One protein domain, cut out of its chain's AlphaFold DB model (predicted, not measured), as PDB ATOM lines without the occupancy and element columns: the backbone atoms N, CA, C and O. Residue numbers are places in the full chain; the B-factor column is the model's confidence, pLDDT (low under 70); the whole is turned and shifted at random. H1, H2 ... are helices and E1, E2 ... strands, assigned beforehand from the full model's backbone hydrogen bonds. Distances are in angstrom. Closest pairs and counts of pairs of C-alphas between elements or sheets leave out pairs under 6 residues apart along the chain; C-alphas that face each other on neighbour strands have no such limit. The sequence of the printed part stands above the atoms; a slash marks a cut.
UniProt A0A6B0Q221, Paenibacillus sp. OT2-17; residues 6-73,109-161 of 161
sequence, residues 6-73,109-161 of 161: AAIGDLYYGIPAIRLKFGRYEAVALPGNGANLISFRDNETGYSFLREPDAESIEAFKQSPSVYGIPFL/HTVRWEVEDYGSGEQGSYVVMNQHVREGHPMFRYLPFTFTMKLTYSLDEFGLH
ATOM      1  N   ALA A   6       3.324 142.831 373.481       97.50
ATOM      2  CA  ALA A   6       4.303 143.779 372.962       97.50
ATOM      3  C   ALA A   6       4.933 144.602 374.091       97.50
ATOM      4  O   ALA A   6       4.279 144.909 375.082       97.50
ATOM      5  N   ALA A   7       6.183 145.013 373.893       97.75
ATOM      6  CA  ALA A   7       6.825 146.080 374.651       97.75
ATOM      7  C   ALA A   7       7.579 146.967 373.657       97.75
ATOM      8  O   ALA A   7       8.489 146.493 372.976       97.75
ATOM      9  N   ILE A   8       7.152 148.220 373.506       97.88
ATOM     10  CA  ILE A   8       7.662 149.120 372.462       97.88
ATOM     11  C   ILE A   8       7.927 150.521 373.004       97.88
ATOM     12  O   ILE A   8       7.170 151.030 373.832       97.88
ATOM     13  N   GLY A   9       8.979 151.160 372.492       97.81
ATOM     14  CA  GLY A   9       9.169 152.600 372.642       97.81
ATOM     15  C   GLY A   9       8.129 153.375 371.831       97.81
ATOM     16  O   GLY A   9       7.896 153.065 370.664       97.81
ATOM     17  N   ASP A  10       7.506 154.370 372.455       95.56
ATOM     18  CA  ASP A  10       6.403 155.159 371.899       95.56
ATOM     19  C   ASP A  10       6.436 156.605 372.442       95.56
ATOM     20  O   ASP A  10       7.342 156.996 373.188       95.56
ATOM     21  N   LEU A  11       5.441 157.412 372.076       97.12
ATOM     22  CA  LEU A  11       5.170 158.725 372.644       97.12
ATOM     23  C   LEU A  11       3.781 158.756 373.294       97.12
ATOM     24  O   LEU A  11       2.774 158.417 372.677       97.12
ATOM     25  N   TYR A  12       3.709 159.260 374.523       96.38
ATOM     26  CA  TYR A  12       2.459 159.570 375.212       96.38
ATOM     27  C   TYR A  12       2.289 161.089 375.253       96.38
ATOM     28  O   TYR A  12       2.983 161.775 376.002       96.38
ATOM     29  N   TYR A  13       1.445 161.636 374.369       95.38
ATOM     30  CA  TYR A  13       1.296 163.088 374.173       95.38
ATOM     31  C   TYR A  13       2.646 163.822 374.000       95.38
ATOM     32  O   TYR A  13       2.895 164.878 374.577       95.38
ATOM     33  N   GLY A  14       3.555 163.228 373.217       94.81
ATOM     34  CA  GLY A  14       4.894 163.770 372.953       94.81
ATOM     35  C   GLY A  14       5.948 163.468 374.026       94.81
ATOM     36  O   GLY A  14       7.111 163.824 373.844       94.81
ATOM     37  N   ILE A  15       5.583 162.791 375.117       95.25
ATOM     38  CA  ILE A  15       6.523 162.327 376.143       95.25
ATOM     39  C   ILE A  15       7.051 160.938 375.753       95.25
ATOM     40  O   ILE A  15       6.234 160.051 375.507       95.25
ATOM     41  N   PRO A  16       8.379 160.706 375.722       97.56
ATOM     42  CA  PRO A  16       8.942 159.372 375.528       97.56
ATOM     43  C   PRO A  16       8.396 158.361 376.536       97.56
ATOM     44  O   PRO A  16       8.478 158.577 377.748       97.56
ATOM     45  N   ALA A  17       7.863 157.257 376.022       98.44
ATOM     46  CA  ALA A  17       7.145 156.257 376.792       98.44
ATOM     47  C   ALA A  17       7.540 154.837 376.379       98.44
ATOM     48  O   ALA A  17       8.029 154.613 375.272       98.44
ATOM     49  N   ILE A  18       7.278 153.877 377.264       98.75
ATOM     50  CA  ILE A  18       7.290 152.449 376.942       98.75
ATOM     51  C   ILE A  18       5.859 151.934 377.074       98.75
ATOM     52  O   ILE A  18       5.252 152.054 378.138       98.75
ATOM     53  N   ARG A  19       5.313 151.383 375.989       98.62
ATOM     54  CA  ARG A  19       3.977 150.781 375.964       98.62
ATOM     55  C   ARG A  19       4.094 149.270 376.082       98.62
ATOM     56  O   ARG A  19       4.762 148.638 375.265       98.62
ATOM     57  N   LEU A  20       3.407 148.719 377.073       98.56
ATOM     58  CA  LEU A  20       3.272 147.293 377.332       98.56
ATOM     59  C   LEU A  20       1.894 146.816 376.877       98.56
ATOM     60  O   LEU A  20       0.897 147.519 377.053       98.56
ATOM     61  N   LYS A  21       1.836 145.620 376.299       98.00
ATOM     62  CA  LYS A  21       0.597 144.938 375.922       98.00
ATOM     63  C   LYS A  21       0.710 143.464 376.254       98.00
ATOM     64  O   LYS A  21       1.721 142.843 375.922       98.00
ATOM     65  N   PHE A  22      -0.355 142.908 376.817       98.06
ATOM     66  CA  PHE A  22      -0.524 141.470 376.963       98.06
ATOM     67  C   PHE A  22      -2.013 141.112 376.966       98.06
ATOM     68  O   PHE A  22      -2.782 141.597 377.796       98.06
ATOM     69  N   GLY A  23      -2.431 140.285 376.008       96.19
ATOM     70  CA  GLY A  23      -3.829 139.937 375.784       96.19
ATOM     71  C   GLY A  23      -4.708 141.183 375.654       96.19
ATOM     72  O   GLY A  23      -4.523 142.010 374.760       96.19
ATOM     73  N   ARG A  24      -5.660 141.311 376.578       96.00
ATOM     74  CA  ARG A  24      -6.614 142.425 376.657       96.00
ATOM     75  C   ARG A  24      -6.043 143.703 377.272       96.00
ATOM     76  O   ARG A  24      -6.642 144.768 377.123       96.00
ATOM     77  N   TYR A  25      -4.929 143.600 377.989       98.12
ATOM     78  CA  TYR A  25      -4.396 144.691 378.784       98.12
ATOM     79  C   TYR A  25      -3.371 145.522 378.015       98.12
ATOM     80  O   TYR A  25      -2.574 145.011 377.222       98.12
ATOM     81  N   GLU A  26      -3.365 146.819 378.300       98.25
ATOM     82  CA  GLU A  26      -2.363 147.767 377.828       98.25
ATOM     83  C   GLU A  26      -1.937 148.684 378.973       98.25
ATOM     84  O   GLU A  26      -2.777 149.162 379.735       98.25
ATOM     85  N   ALA A  27      -0.639 148.956 379.074       98.56
ATOM     86  CA  ALA A  27      -0.089 149.878 380.055       98.56
ATOM     87  C   ALA A  27       0.986 150.777 379.433       98.56
ATOM     88  O   ALA A  27       1.630 150.408 378.448       98.56
ATOM     89  N   VAL A  28       1.187 151.968 379.996       98.62
ATOM     90  CA  VAL A  28       2.188 152.930 379.515       98.62
ATOM     91  C   VAL A  28       3.024 153.432 380.682       98.62
ATOM     92  O   VAL A  28       2.484 154.003 381.626       98.62
ATOM     93  N   ALA A  29       4.342 153.265 380.592       98.50
ATOM     94  CA  ALA A  29       5.308 153.813 381.536       98.50
ATOM     95  C   ALA A  29       6.021 155.036 380.942       98.50
ATOM     96  O   ALA A  29       6.344 155.058 379.752       98.50
ATOM     97  N   LEU A  30       6.311 156.032 381.783       97.88
ATOM     98  CA  LEU A  30       7.021 157.262 381.430       97.88
ATOM     99  C   LEU A  30       8.373 157.338 382.161       97.88
ATOM    100  O   LEU A  30       8.467 157.958 383.227       97.88
ATOM    101  N   PRO A  31       9.459 156.771 381.598       97.50
ATOM    102  CA  PRO A  31      10.778 156.793 382.236       97.50
ATOM    103  C   PRO A  31      11.281 158.213 382.532       97.50
ATOM    104  O   PRO A  31      11.938 158.460 383.539       97.50
ATOM    105  N   GLY A  32      10.942 159.180 381.674       95.25
ATOM    106  CA  GLY A  32      11.331 160.583 381.836       95.25
ATOM    107  C   GLY A  32      10.631 161.325 382.978       95.25
ATOM    108  O   GLY A  32      11.090 162.403 383.345       95.25
ATOM    109  N   ASN A  33       9.556 160.763 383.535       95.12
ATOM    110  CA  ASN A  33       8.665 161.428 384.483       95.12
ATOM    111  C   ASN A  33       8.476 160.553 385.725       95.12
ATOM    112  O   ASN A  33       7.380 160.072 386.004       95.12
ATOM    113  N   GLY A  34       9.573 160.301 386.438       95.00
ATOM    114  CA  GLY A  34       9.562 159.565 387.698       95.00
ATOM    115  C   GLY A  34       9.253 158.080 387.565       95.00
ATOM    116  O   GLY A  34       8.746 157.495 388.519       95.00
ATOM    117  N   ALA A  35       9.501 157.506 386.381       97.06
ATOM    118  CA  ALA A  35       9.087 156.152 386.032       97.06
ATOM    119  C   ALA A  35       7.590 155.903 386.298       97.06
ATOM    120  O   ALA A  35       7.206 154.814 386.699       97.06
ATOM    121  N   ASN A  36       6.738 156.912 386.095       97.75
ATOM    122  CA  ASN A  36       5.306 156.811 386.365       97.75
ATOM    123  C   ASN A  36       4.618 155.877 385.351       97.75
ATOM    124  O   ASN A  36       4.763 156.068 384.138       97.75
ATOM    125  N   LEU A  37       3.839 154.902 385.831       98.25
ATOM    126  CA  LEU A  37       2.879 154.180 384.996       98.25
ATOM    127  C   LEU A  37       1.640 155.054 384.765       98.25
ATOM    128  O   LEU A  37       0.722 155.085 385.584       98.25
ATOM    129  N   ILE A  38       1.625 155.786 383.654       97.94
ATOM    130  CA  ILE A  38       0.630 156.832 383.406       97.94
ATOM    131  C   ILE A  38      -0.732 156.285 382.974       97.94
ATOM    132  O   ILE A  38      -1.743 156.956 383.153       97.94
ATOM    133  N   SER A  39      -0.762 155.077 382.407       98.19
ATOM    134  CA  SER A  39      -1.964 154.448 381.860       98.19
ATOM    135  C   SER A  39      -1.968 152.952 382.142       98.19
ATOM    136  O   SER A  39      -0.935 152.294 382.016       98.19
ATOM    137  N   PHE A  40      -3.145 152.428 382.487       98.56
ATOM    138  CA  PHE A  40      -3.436 150.999 382.531       98.56
ATOM    139  C   PHE A  40      -4.899 150.782 382.141       98.56
ATOM    140  O   PHE A  40      -5.809 151.339 382.767       98.56
ATOM    141  N   ARG A  41      -5.121 150.010 381.077       98.31
ATOM    142  CA  ARG A  41      -6.420 149.850 380.418       98.31
ATOM    143  C   ARG A  41      -6.701 148.395 380.087       98.31
ATOM    144  O   ARG A  41      -5.795 147.617 379.794       98.31
ATOM    145  N   ASP A  42      -7.983 148.066 380.069       98.00
ATOM    146  CA  ASP A  42      -8.527 146.834 379.513       98.00
ATOM    147  C   ASP A  42      -9.262 147.170 378.210       98.00
ATOM    148  O   ASP A  42     -10.356 147.735 378.215       98.00
ATOM    149  N   ASN A  43      -8.642 146.832 377.081       96.06
ATOM    150  CA  ASN A  43      -9.119 147.215 375.754       96.06
ATOM    151  C   ASN A  43     -10.337 146.406 375.284       96.06
ATOM    152  O   ASN A  43     -10.997 146.815 374.331       96.06
ATOM    153  N   GLU A  44     -10.649 145.276 375.924       96.12
ATOM    154  CA  GLU A  44     -11.830 144.476 375.577       96.12
ATOM    155  C   GLU A  44     -13.097 144.994 376.266       96.12
ATOM    156  O   GLU A  44     -14.167 144.990 375.663       96.12
ATOM    157  N   THR A  45     -12.993 145.460 377.518       97.12
ATOM    158  CA  THR A  45     -14.133 146.067 378.239       97.12
ATOM    159  C   THR A  45     -14.213 147.582 378.078       97.12
ATOM    160  O   THR A  45     -15.269 148.164 378.322       97.12
ATOM    161  N   GLY A  46     -13.113 148.227 377.685       96.75
ATOM    162  CA  GLY A  46     -12.997 149.682 377.613       96.75
ATOM    163  C   GLY A  46     -12.721 150.354 378.962       96.75
ATOM    164  O   GLY A  46     -12.819 151.579 379.052       96.75
ATOM    165  N   TYR A  47     -12.381 149.601 380.015       97.50
ATOM    166  CA  TYR A  47     -12.036 150.191 381.310       97.50
ATOM    167  C   TYR A  47     -10.653 150.845 381.295       97.50
ATOM    168  O   TYR A  47      -9.681 150.295 380.780       97.50
ATOM    169  N   SER A  48     -10.567 152.015 381.926       97.38
ATOM    170  CA  SER A  48      -9.313 152.688 382.272       97.38
ATOM    171  C   SER A  48      -9.191 152.710 383.792       97.38
ATOM    172  O   SER A  48     -10.073 153.238 384.470       97.38
ATOM    173  N   PHE A  49      -8.141 152.091 384.331       97.94
ATOM    174  CA  PHE A  49      -8.000 151.870 385.775       97.94
ATOM    175  C   PHE A  49      -7.332 153.036 386.503       97.94
ATOM    176  O   PHE A  49      -7.523 153.203 387.706       97.94
ATOM    177  N   LEU A  50      -6.544 153.834 385.784       97.69
ATOM    178  CA  LEU A  50      -5.792 154.950 386.341       97.69
ATOM    179  C   LEU A  50      -6.384 156.280 385.892       97.69
ATOM    180  O   LEU A  50      -6.983 156.392 384.822       97.69
ATOM    181  N   ARG A  51      -6.170 157.314 386.709       96.19
ATOM    182  CA  ARG A  51      -6.407 158.687 386.279       96.19
ATOM    183  C   ARG A  51      -5.301 159.081 385.310       96.19
ATOM    184  O   ARG A  51      -4.151 159.243 385.713       96.19
ATOM    185  N   GLU A  52      -5.676 159.251 384.054       95.44
ATOM    186  CA  GLU A  52      -4.779 159.638 382.973       95.44
ATOM    187  C   GLU A  52      -4.938 161.127 382.641       95.44
ATOM    188  O   GLU A  52      -6.058 161.641 382.723       95.44
ATOM    189  N   PRO A  53      -3.860 161.839 382.273       94.75
ATOM    190  CA  PRO A  53      -3.988 163.161 381.690       94.75
ATOM    191  C   PRO A  53      -4.428 163.032 380.226       94.75
ATOM    192  O   PRO A  53      -3.942 162.184 379.480       94.75
ATOM    193  N   ASP A  54      -5.339 163.898 379.809       93.25
ATOM    194  CA  ASP A  54      -5.669 164.121 378.405       93.25
ATOM    195  C   ASP A  54      -4.689 165.115 377.745       93.25
ATOM    196  O   ASP A  54      -3.730 165.599 378.352       93.25
ATOM    197  N   ALA A  55      -4.934 165.435 376.472       91.69
ATOM    198  CA  ALA A  55      -4.096 166.362 375.715       91.69
ATOM    199  C   ALA A  55      -4.050 167.779 376.320       91.69
ATOM    200  O   ALA A  55      -3.044 168.468 376.168       91.69
ATOM    201  N   GLU A  56      -5.116 168.214 376.994       92.56
ATOM    202  CA  GLU A  56      -5.213 169.551 377.591       92.56
ATOM    203  C   GLU A  56      -4.514 169.610 378.959       92.56
ATOM    204  O   GLU A  56      -3.965 170.642 379.345       92.56
ATOM    205  N   SER A  57      -4.477 168.487 379.680       92.06
ATOM    206  CA  SER A  57      -3.905 168.366 381.025       92.06
ATOM    207  C   SER A  57      -2.480 167.806 381.063       92.06
ATOM    208  O   SER A  57      -1.874 167.773 382.137       92.06
ATOM    209  N   ILE A  58      -1.888 167.437 379.922       92.31
ATOM    210  CA  ILE A  58      -0.519 166.899 379.872       92.31
ATOM    211  C   ILE A  58       0.535 167.877 380.412       92.31
ATOM    212  O   ILE A  58       1.477 167.469 381.092       92.31
ATOM    213  N   GLU A  59       0.372 169.180 380.169       90.56
ATOM    214  CA  GLU A  59       1.282 170.196 380.710       90.56
ATOM    215  C   GLU A  59       1.116 170.348 382.227       90.56
ATOM    216  O   GLU A  59       2.107 170.485 382.946       90.56
ATOM    217  N   ALA A  60      -0.112 170.223 382.738       88.50
ATOM    218  CA  ALA A  60      -0.364 170.198 384.176       88.50
ATOM    219  C   ALA A  60       0.245 168.947 384.834       88.50
ATOM    220  O   ALA A  60       0.836 169.047 385.907       88.50
ATOM    221  N   PHE A  61       0.182 167.783 384.176       90.44
ATOM    222  CA  PHE A  61       0.862 166.566 384.633       90.44
ATOM    223  C   PHE A  61       2.379 166.764 384.757       90.44
ATOM    224  O   PHE A  61       2.966 166.375 385.763       90.44
ATOM    225  N   LYS A  62       3.021 167.414 383.778       85.62
ATOM    226  CA  LYS A  62       4.467 167.694 383.840       85.62
ATOM    227  C   LYS A  62       4.845 168.565 385.042       85.62
ATOM    228  O   LYS A  62       5.955 168.430 385.552       85.62
ATOM    229  N   GLN A  63       3.944 169.440 385.487       85.25
ATOM    230  CA  GLN A  63       4.145 170.300 386.657       85.25
ATOM    231  C   GLN A  63       3.806 169.598 387.978       85.25
ATOM    232  O   GLN A  63       4.434 169.879 388.996       85.25
ATOM    233  N   SER A  64       2.827 168.690 387.974       82.50
ATOM    234  CA  SER A  64       2.362 167.966 389.160       82.50
ATOM    235  C   SER A  64       2.097 166.487 388.831       82.50
ATOM    236  O   SER A  64       0.954 166.082 388.596       82.50
ATOM    237  N   PRO A  65       3.147 165.644 388.800       83.81
ATOM    238  CA  PRO A  65       3.014 164.257 388.356       83.81
ATOM    239  C   PRO A  65       2.391 163.327 389.407       83.81
ATOM    240  O   PRO A  65       2.097 162.176 389.099       83.81
ATOM    241  N   SER A  66       2.175 163.796 390.641       84.94
ATOM    242  CA  SER A  66       1.713 162.979 391.773       84.94
ATOM    243  C   SER A  66       0.220 162.633 391.755       84.94
ATOM    244  O   SER A  66      -0.215 161.806 392.551       84.94
ATOM    245  N   VAL A  67      -0.579 163.238 390.872       90.44
ATOM    246  CA  VAL A  67      -2.047 163.056 390.840       90.44
ATOM    247  C   VAL A  67      -2.553 162.247 389.640       90.44
ATOM    248  O   VAL A  67      -3.769 162.139 389.454       90.44
ATOM    249  N   TYR A  68      -1.639 161.716 388.824       95.44
ATOM    250  CA  TYR A  68      -1.920 160.891 387.648       95.44
ATOM    251  C   TYR A  68      -1.089 159.608 387.679       95.44
ATOM    252  O   TYR A  68       0.049 159.612 388.156       95.44
ATOM    253  N   GLY A  69      -1.642 158.535 387.116       97.00
ATOM    254  CA  GLY A  69      -0.956 157.250 387.020       97.00
ATOM    255  C   GLY A  69      -0.569 156.658 388.379       97.00
ATOM    256  O   GLY A  69      -1.332 156.735 389.343       97.00
ATOM    257  N   ILE A  70       0.631 156.079 388.441       97.38
ATOM    258  CA  ILE A  70       1.238 155.511 389.651       97.38
ATOM    259  C   ILE A  70       2.566 156.239 389.920       97.38
ATOM    260  O   ILE A  70       3.609 155.834 389.398       97.38
ATOM    261  N   PRO A  71       2.569 157.326 390.711       96.31
ATOM    262  CA  PRO A  71       3.789 158.063 391.020       96.31
ATOM    263  C   PRO A  71       4.660 157.314 392.041       96.31
ATOM    264  O   PRO A  71       4.185 156.899 393.099       96.31
ATOM    265  N   PHE A  72       5.961 157.191 391.765       94.88
ATOM    266  CA  PHE A  72       6.910 156.564 392.690       94.88
ATOM    267  C   PHE A  72       7.396 157.553 393.763       94.88
ATOM    268  O   PHE A  72       8.230 158.424 393.502       94.88
ATOM    269  N   LEU A  73       6.889 157.418 394.989       94.94
ATOM    270  CA  LEU A  73       7.168 158.354 396.082       94.94
ATOM    271  C   LEU A  73       8.297 157.831 396.972       94.94
ATOM    272  O   LEU A  73       8.137 156.823 397.662       94.94
ATOM    273  N   HIS A 109       9.700 160.908 391.988       92.81
ATOM    274  CA  HIS A 109       8.517 161.041 391.134       92.81
ATOM    275  C   HIS A 109       8.639 162.135 390.050       92.81
ATOM    276  O   HIS A 109       7.774 162.221 389.181       92.81
ATOM    277  N   THR A 110       9.687 162.969 390.071       90.06
ATOM    278  CA  THR A 110       9.886 164.070 389.099       90.06
ATOM    279  C   THR A 110      11.141 163.925 388.238       90.06
ATOM    280  O   THR A 110      11.299 164.641 387.251       90.06
ATOM    281  N   VAL A 111      12.045 163.007 388.584       92.50
ATOM    282  CA  VAL A 111      13.322 162.818 387.879       92.50
ATOM    283  C   VAL A 111      13.205 161.808 386.741       92.50
ATOM    284  O   VAL A 111      12.343 160.932 386.742       92.50
ATOM    285  N   ARG A 112      14.125 161.890 385.778       94.94
ATOM    286  CA  ARG A 112      14.291 160.865 384.744       94.94
ATOM    287  C   ARG A 112      14.915 159.608 385.344       94.94
ATOM    288  O   ARG A 112      15.938 159.699 386.020       94.94
ATOM    289  N   TRP A 113      14.336 158.461 385.018       97.38
ATOM    290  CA  TRP A 113      14.887 157.135 385.263       97.38
ATOM    291  C   TRP A 113      15.534 156.589 383.987       97.38
ATOM    292  O   TRP A 113      15.153 156.944 382.866       97.38
ATOM    293  N   GLU A 114      16.539 155.741 384.165       98.00
ATOM    294  CA  GLU A 114      17.189 155.004 383.087       98.00
ATOM    295  C   GLU A 114      16.367 153.756 382.761       98.00
ATOM    296  O   GLU A 114      15.961 153.042 383.672       98.00
ATOM    297  N   VAL A 115      16.111 153.491 381.479       98.56
ATOM    298  CA  VAL A 115      15.510 152.220 381.046       98.56
ATOM    299  C   VAL A 115      16.635 151.203 380.908       98.56
ATOM    300  O   VAL A 115      17.505 151.380 380.062       98.56
ATOM    301  N   GLU A 116      16.619 150.164 381.742       98.44
ATOM    302  CA  GLU A 116      17.598 149.071 381.697       98.44
ATOM    303  C   GLU A 116      17.251 148.080 380.586       98.44
ATOM    304  O   GLU A 116      18.114 147.720 379.791       98.44
ATOM    305  N   ASP A 117      15.988 147.654 380.527       98.62
ATOM    306  CA  ASP A 117      15.504 146.672 379.558       98.62
ATOM    307  C   ASP A 117      13.977 146.750 379.414       98.62
ATOM    308  O   ASP A 117      13.278 147.207 380.319       98.62
ATOM    309  N   TYR A 118      13.444 146.299 378.284       98.69
ATOM    310  CA  TYR A 118      12.015 146.049 378.106       98.69
ATOM    311  C   TYR A 118      11.801 144.980 377.041       98.69
ATOM    312  O   TYR A 118      12.508 144.920 376.035       98.69
ATOM    313  N   GLY A 119      10.791 144.142 377.243       98.38
ATOM    314  CA  GLY A 119      10.578 142.979 376.395       98.38
ATOM    315  C   GLY A 119       9.177 142.414 376.513       98.38
ATOM    316  O   GLY A 119       8.380 142.813 377.360       98.38
ATOM    317  N   SER A 120       8.857 141.478 375.625       98.38
ATOM    318  CA  SER A 120       7.602 140.733 375.687       98.38
ATOM    319  C   SER A 120       7.786 139.310 375.181       98.38
ATOM    320  O   SER A 120       8.626 139.065 374.314       98.38
ATOM    321  N   GLY A 121       6.981 138.395 375.702       96.31
ATOM    322  CA  GLY A 121       6.933 136.993 375.315       96.31
ATOM    323  C   GLY A 121       5.614 136.359 375.741       96.31
ATOM    324  O   GLY A 121       4.706 137.041 376.210       96.31
ATOM    325  N   GLU A 122       5.526 135.036 375.625       94.56
ATOM    326  CA  GLU A 122       4.296 134.280 375.907       94.56
ATOM    327  C   GLU A 122       3.804 134.401 377.357       94.56
ATOM    328  O   GLU A 122       2.636 134.149 377.622       94.56
ATOM    329  N   GLN A 123       4.677 134.797 378.288       93.81
ATOM    330  CA  GLN A 123       4.360 134.924 379.716       93.81
ATOM    331  C   GLN A 123       4.037 136.357 380.158       93.81
ATOM    332  O   GLN A 123       3.606 136.551 381.286       93.81
ATOM    333  N   GLY A 124       4.282 137.365 379.318       97.19
ATOM    334  CA  GLY A 124       4.084 138.754 379.717       97.19
ATOM    335  C   GLY A 124       4.850 139.759 378.867       97.19
ATOM    336  O   GLY A 124       5.620 139.414 377.969       97.19
ATOM    337  N   SER A 125       4.664 141.030 379.191       98.50
ATOM    338  CA  SER A 125       5.498 142.144 378.738       98.50
ATOM    339  C   SER A 125       5.999 142.943 379.933       98.50
ATOM    340  O   SER A 125       5.340 142.964 380.967       98.50
ATOM    341  N   TYR A 126       7.170 143.566 379.828       98.81
ATOM    342  CA  TYR A 126       7.777 144.270 380.955       98.81
ATOM    343  C   TYR A 126       8.633 145.460 380.531       98.81
ATOM    344  O   TYR A 126       9.096 145.542 379.392       98.81
ATOM    345  N   VAL A 127       8.890 146.348 381.490       98.81
ATOM    346  CA  VAL A 127       9.934 147.376 381.440       98.81
ATOM    347  C   VAL A 127      10.648 147.437 382.790       98.81
ATOM    348  O   VAL A 127       9.998 147.481 383.834       98.81
ATOM    349  N   VAL A 128      11.979 147.450 382.766       98.81
ATOM    350  CA  VAL A 128      12.854 147.619 383.931       98.81
ATOM    351  C   VAL A 128      13.493 149.000 383.866       98.81
ATOM    352  O   VAL A 128      14.094 149.377 382.858       98.81
ATOM    353  N   MET A 129      13.376 149.761 384.949       98.62
ATOM    354  CA  MET A 129      13.933 151.103 385.076       98.62
ATOM    355  C   MET A 129      14.751 151.237 386.355       98.62
ATOM    356  O   MET A 129      14.376 150.707 387.401       98.62
ATOM    357  N   ASN A 130      15.831 152.009 386.288       98.19
ATOM    358  CA  ASN A 130      16.695 152.288 387.424       98.19
ATOM    359  C   ASN A 130      16.802 153.778 387.716       98.19
ATOM    360  O   ASN A 130      16.820 154.618 386.814       98.19
ATOM    361  N   GLN A 131      16.969 154.087 388.998       96.81
ATOM    362  CA  GLN A 131      17.498 155.362 389.441       96.81
ATOM    363  C   GLN A 131      18.740 155.148 390.297       96.81
ATOM    364  O   GLN A 131      18.690 154.497 391.342       96.81
ATOM    365  N   HIS A 132      19.845 155.750 389.869       96.19
ATOM    366  CA  HIS A 132      21.120 155.690 390.568       96.19
ATOM    367  C   HIS A 132      21.314 156.964 391.388       96.19
ATOM    368  O   HIS A 132      21.648 158.024 390.854       96.19
ATOM    369  N   VAL A 133      21.143 156.859 392.702       95.25
ATOM    370  CA  VAL A 133      21.399 157.965 393.625       95.25
ATOM    371  C   VAL A 133      22.844 157.872 394.096       95.25
ATOM    372  O   VAL A 133      23.238 156.924 394.768       95.25
ATOM    373  N   ARG A 134      23.646 158.851 393.684       96.06
ATOM    374  CA  ARG A 134      25.073 159.016 393.994       96.06
ATOM    375  C   ARG A 134      25.443 160.495 393.894       96.06
ATOM    376  O   ARG A 134      24.587 161.317 393.557       96.06
ATOM    377  N   GLU A 135      26.702 160.834 394.150       95.19
ATOM    378  CA  GLU A 135      27.201 162.204 394.014       95.19
ATOM    379  C   GLU A 135      26.800 162.825 392.659       95.19
ATOM    380  O   GLU A 135      26.925 162.198 391.604       95.19
ATOM    381  N   GLY A 136      26.236 164.036 392.711       90.62
ATOM    382  CA  GLY A 136      25.643 164.739 391.566       90.62
ATOM    383  C   GLY A 136      24.127 164.556 391.392       90.62
ATOM    384  O   GLY A 136      23.489 165.404 390.770       90.62
ATOM    385  N   HIS A 137      23.511 163.520 391.973       92.06
ATOM    386  CA  HIS A 137      22.052 163.359 391.945       92.06
ATOM    387  C   HIS A 137      21.369 164.388 392.878       92.06
ATOM    388  O   HIS A 137      21.836 164.573 394.006       92.06
ATOM    389  N   PRO A 138      20.238 165.027 392.497       88.88
ATOM    390  CA  PRO A 138      19.595 166.068 393.309       88.88
ATOM    391  C   PRO A 138      19.294 165.657 394.755       88.88
ATOM    392  O   PRO A 138      19.500 166.461 395.664       88.88
ATOM    393  N   MET A 139      18.861 164.406 394.949       91.38
ATOM    394  CA  MET A 139      18.559 163.811 396.257       91.38
ATOM    395  C   MET A 139      19.802 163.595 397.130       91.38
ATOM    396  O   MET A 139      19.705 163.702 398.348       91.38
ATOM    397  N   PHE A 140      20.969 163.330 396.531       94.06
ATOM    398  CA  PHE A 140      22.190 162.986 397.272       94.06
ATOM    399  C   PHE A 140      22.657 164.126 398.187       94.06
ATOM    400  O   PHE A 140      23.276 163.897 399.218       94.06
ATOM    401  N   ARG A 141      22.303 165.368 397.837       91.62
ATOM    402  CA  ARG A 141      22.589 166.566 398.638       91.62
ATOM    403  C   ARG A 141      21.887 166.567 399.999       91.62
ATOM    404  O   ARG A 141      22.380 167.205 400.918       91.62
ATOM    405  N   TYR A 142      20.756 165.871 400.109       92.69
ATOM    406  CA  TYR A 142      19.931 165.809 401.320       92.69
ATOM    407  C   TYR A 142      19.994 164.430 401.988       92.69
ATOM    408  O   TYR A 142      19.903 164.315 403.205       92.69
ATOM    409  N   LEU A 143      20.185 163.384 401.181       92.38
ATOM    410  CA  LEU A 143      20.370 161.997 401.597       92.38
ATOM    411  C   LEU A 143      21.685 161.478 400.989       92.38
ATOM    412  O   LEU A 143      21.643 160.881 399.911       92.38
ATOM    413  N   PRO A 144      22.846 161.707 401.632       93.50
ATOM    414  CA  PRO A 144      24.180 161.414 401.093       93.50
ATOM    415  C   PRO A 144      24.525 159.916 401.135       93.50
ATOM    416  O   PRO A 144      25.589 159.500 401.591       93.50
ATOM    417  N   PHE A 145      23.606 159.085 400.651       94.25
ATOM    418  CA  PHE A 145      23.750 157.645 400.537       94.25
ATOM    419  C   PHE A 145      23.805 157.261 399.070       94.25
ATOM    420  O   PHE A 145      23.017 157.741 398.255       94.25
ATOM    421  N   THR A 146      24.730 156.364 398.741       97.19
ATOM    422  CA  THR A 146      24.760 155.758 397.412       97.19
ATOM    423  C   THR A 146      23.835 154.552 397.401       97.19
ATOM    424  O   THR A 146      24.048 153.610 398.163       97.19
ATOM    425  N   PHE A 147      22.817 154.569 396.547       96.06
ATOM    426  CA  PHE A 147      21.895 153.451 396.367       96.06
ATOM    427  C   PHE A 147      21.315 153.438 394.952       96.06
ATOM    428  O   PHE A 147      21.373 154.424 394.219       96.06
ATOM    429  N   THR A 148      20.754 152.295 394.561       96.81
ATOM    430  CA  THR A 148      20.004 152.156 393.310       96.81
ATOM    431  C   THR A 148      18.584 151.727 393.632       96.81
ATOM    432  O   THR A 148      18.386 150.766 394.372       96.81
ATOM    433  N   MET A 149      17.612 152.436 393.067       97.06
ATOM    434  CA  MET A 149      16.226 151.985 393.013       97.06
ATOM    435  C   MET A 149      16.003 151.291 391.678       97.06
ATOM    436  O   MET A 149      16.352 151.856 390.645       97.06
ATOM    437  N   LYS A 150      15.423 150.092 391.707       98.12
ATOM    438  CA  LYS A 150      15.007 149.343 390.519       98.12
ATOM    439  C   LYS A 150      13.493 149.174 390.566       98.12
ATOM    440  O   LYS A 150      12.967 148.686 391.563       98.12
ATOM    441  N   LEU A 151      12.817 149.585 389.501       98.19
ATOM    442  CA  LEU A 151      11.374 149.471 389.329       98.19
ATOM    443  C   LEU A 151      11.103 148.649 388.074       98.19
ATOM    444  O   LEU A 151      11.632 148.948 387.007       98.19
ATOM    445  N   THR A 152      10.298 147.602 388.210       98.62
ATOM    446  CA  THR A 152       9.827 146.798 387.081       98.62
ATOM    447  C   THR A 152       8.319 146.892 387.041       98.62
ATOM    448  O   THR A 152       7.686 146.646 388.061       98.62
ATOM    449  N   TYR A 153       7.775 147.244 385.882       98.62
ATOM    450  CA  TYR A 153       6.368 147.007 385.590       98.62
ATOM    451  C   TYR A 153       6.273 145.819 384.661       98.62
ATOM    452  O   TYR A 153       6.990 145.765 383.657       98.62
ATOM    453  N   SER A 154       5.377 144.899 384.978       98.31
ATOM    454  CA  SER A 154       5.067 143.763 384.123       98.31
ATOM    455  C   SER A 154       3.569 143.630 383.909       98.31
ATOM    456  O   SER A 154       2.762 144.055 384.730       98.31
ATOM    457  N   LEU A 155       3.204 143.091 382.754       98.00
ATOM    458  CA  LEU A 155       1.829 142.928 382.326       98.00
ATOM    459  C   LEU A 155       1.639 141.528 381.749       98.00
ATOM    460  O   LEU A 155       2.338 141.167 380.798       98.00
ATOM    461  N   ASP A 156       0.698 140.772 382.303       97.50
ATOM    462  CA  ASP A 156       0.366 139.400 381.904       97.50
ATOM    463  C   ASP A 156      -1.160 139.183 381.807       97.50
ATOM    464  O   ASP A 156      -1.934 140.140 381.721       97.50
ATOM    465  N   GLU A 157      -1.613 137.923 381.763       96.19
ATOM    466  CA  GLU A 157      -3.044 137.586 381.674       96.19
ATOM    467  C   GLU A 157      -3.857 137.998 382.911       96.19
ATOM    468  O   GLU A 157      -5.075 138.163 382.812       96.19
ATOM    469  N   PHE A 158      -3.201 138.187 384.058       96.50
ATOM    470  CA  PHE A 158      -3.820 138.574 385.324       96.50
ATOM    471  C   PHE A 158      -3.792 140.087 385.562       96.50
ATOM    472  O   PHE A 158      -4.487 140.576 386.453       96.50
ATOM    473  N   GLY A 159      -3.043 140.834 384.751       97.12
ATOM    474  CA  GLY A 159      -2.996 142.289 384.782       97.12
ATOM    475  C   GLY A 159      -1.593 142.819 385.049       97.12
ATOM    476  O   GLY A 159      -0.617 142.319 384.498       97.12
ATOM    477  N   LEU A 160      -1.521 143.898 385.828       98.12
ATOM    478  CA  LEU A 160      -0.302 144.653 386.116       98.12
ATOM    479  C   LEU A 160       0.362 144.173 387.419       98.12
ATOM    480  O   LEU A 160      -0.331 144.044 388.430       98.12
ATOM    481  N   HIS A 161       1.693 144.031 387.407       95.06
ATOM    482  CA  HIS A 161       2.539 143.742 388.578       95.06
ATOM    483  C   HIS A 161       3.728 144.694 388.675       95.06
ATOM    484  O   HIS A 161       4.279 145.063 387.606       95.06
TER     485      HIS A 161
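Overview. This is residues 6 to 73 and 109 to 161 of the 161 residues of a protein of Paenibacillus sp. OT2-17 (UniProt A0A6B0Q221). Two twisted antiparallel sheets lie partly face to face as a sandwich, closest along the side where E1 meets E5: four strands, E1 to E4, make one layer, and E5, E6 and E7 make the other. The long strands E6 and E7 run on past the first sheet to the small helix H2, while a long link leads from E4 to the short helix H1 off one end of the first sheet. The printed part has 121 residues, with seven named strands and two named helices in the order E1 E2 E3 E4 H1 E5 E6 H2 E7, and its class is mostly strand. The sheets run E1 - E2 - E3 - E4 and E5 - E6 - E7. The whole is compact, with a radius of gyration of the C-alphas of 14.8 A and spans of 47 by 35 by 21 A.

Along the chain. Find C-alpha 6 at (4.303, 143.779, 372.962), where E1, residues 6 to 12, begins. E2 is residues 15 to 22, 22.0 A long; E3 is residues 25 to 30 and E4 residues 36 to 42. In the second sheet, E5 is residues 114 to 121, 22.1 A. E6, residues 124 to 133, spans 29.4 A, and E7, residues 147 to 156, spans 29.5 A and ends at C-alpha 156, (0.366, 139.400, 381.904). H1 is residues 58 to 63, and H2 is residues 138 to 141.

Arrangement. Start with E1 E2 E3 E4, a strongly twisted meander, each strand the antiparallel neighbour of the one before. Look for N 8 and O 19, 3.0 A, between E1 and E2; N 20 and O 27, 2.8 A, between E2 and E3; and N 28 and O 39, 2.9 A, between E3 and E4. In the other sheet, find N 126 and O 119, 2.8 A, in the hairpin E5 and E6, and N 129 and O 151, 2.8 A, between E6 and E7. The two sheets form a sandwich, two sheets face to face, with their strands at 26 degrees. Across it, the closest C-alphas of E1 and E5, Ala 7 and Gly 119, are 5.2 A apart. H1 is only just not on the first sheet, with 4 pairs of C-alphas within 10 A. H2 is only just not on the second, also with 4 pairs; Val 133 of E6 and Phe 140 of H2 have the closest C-alphas, 6.3 A apart. In H1 every O i to N i+4 pair is within hydrogen-bond range; H2 is too short for one.

Size, cuts and confidence. The C-alphas farthest apart, of Glu 44 and Pro 144, are 47.3 A apart. Residues 74 to 108 are cut out; C-alphas 73 and 109 are 5.8 A apart. Of the links printed whole, E4 to H1 is long. No printed residue has pLDDT under 70.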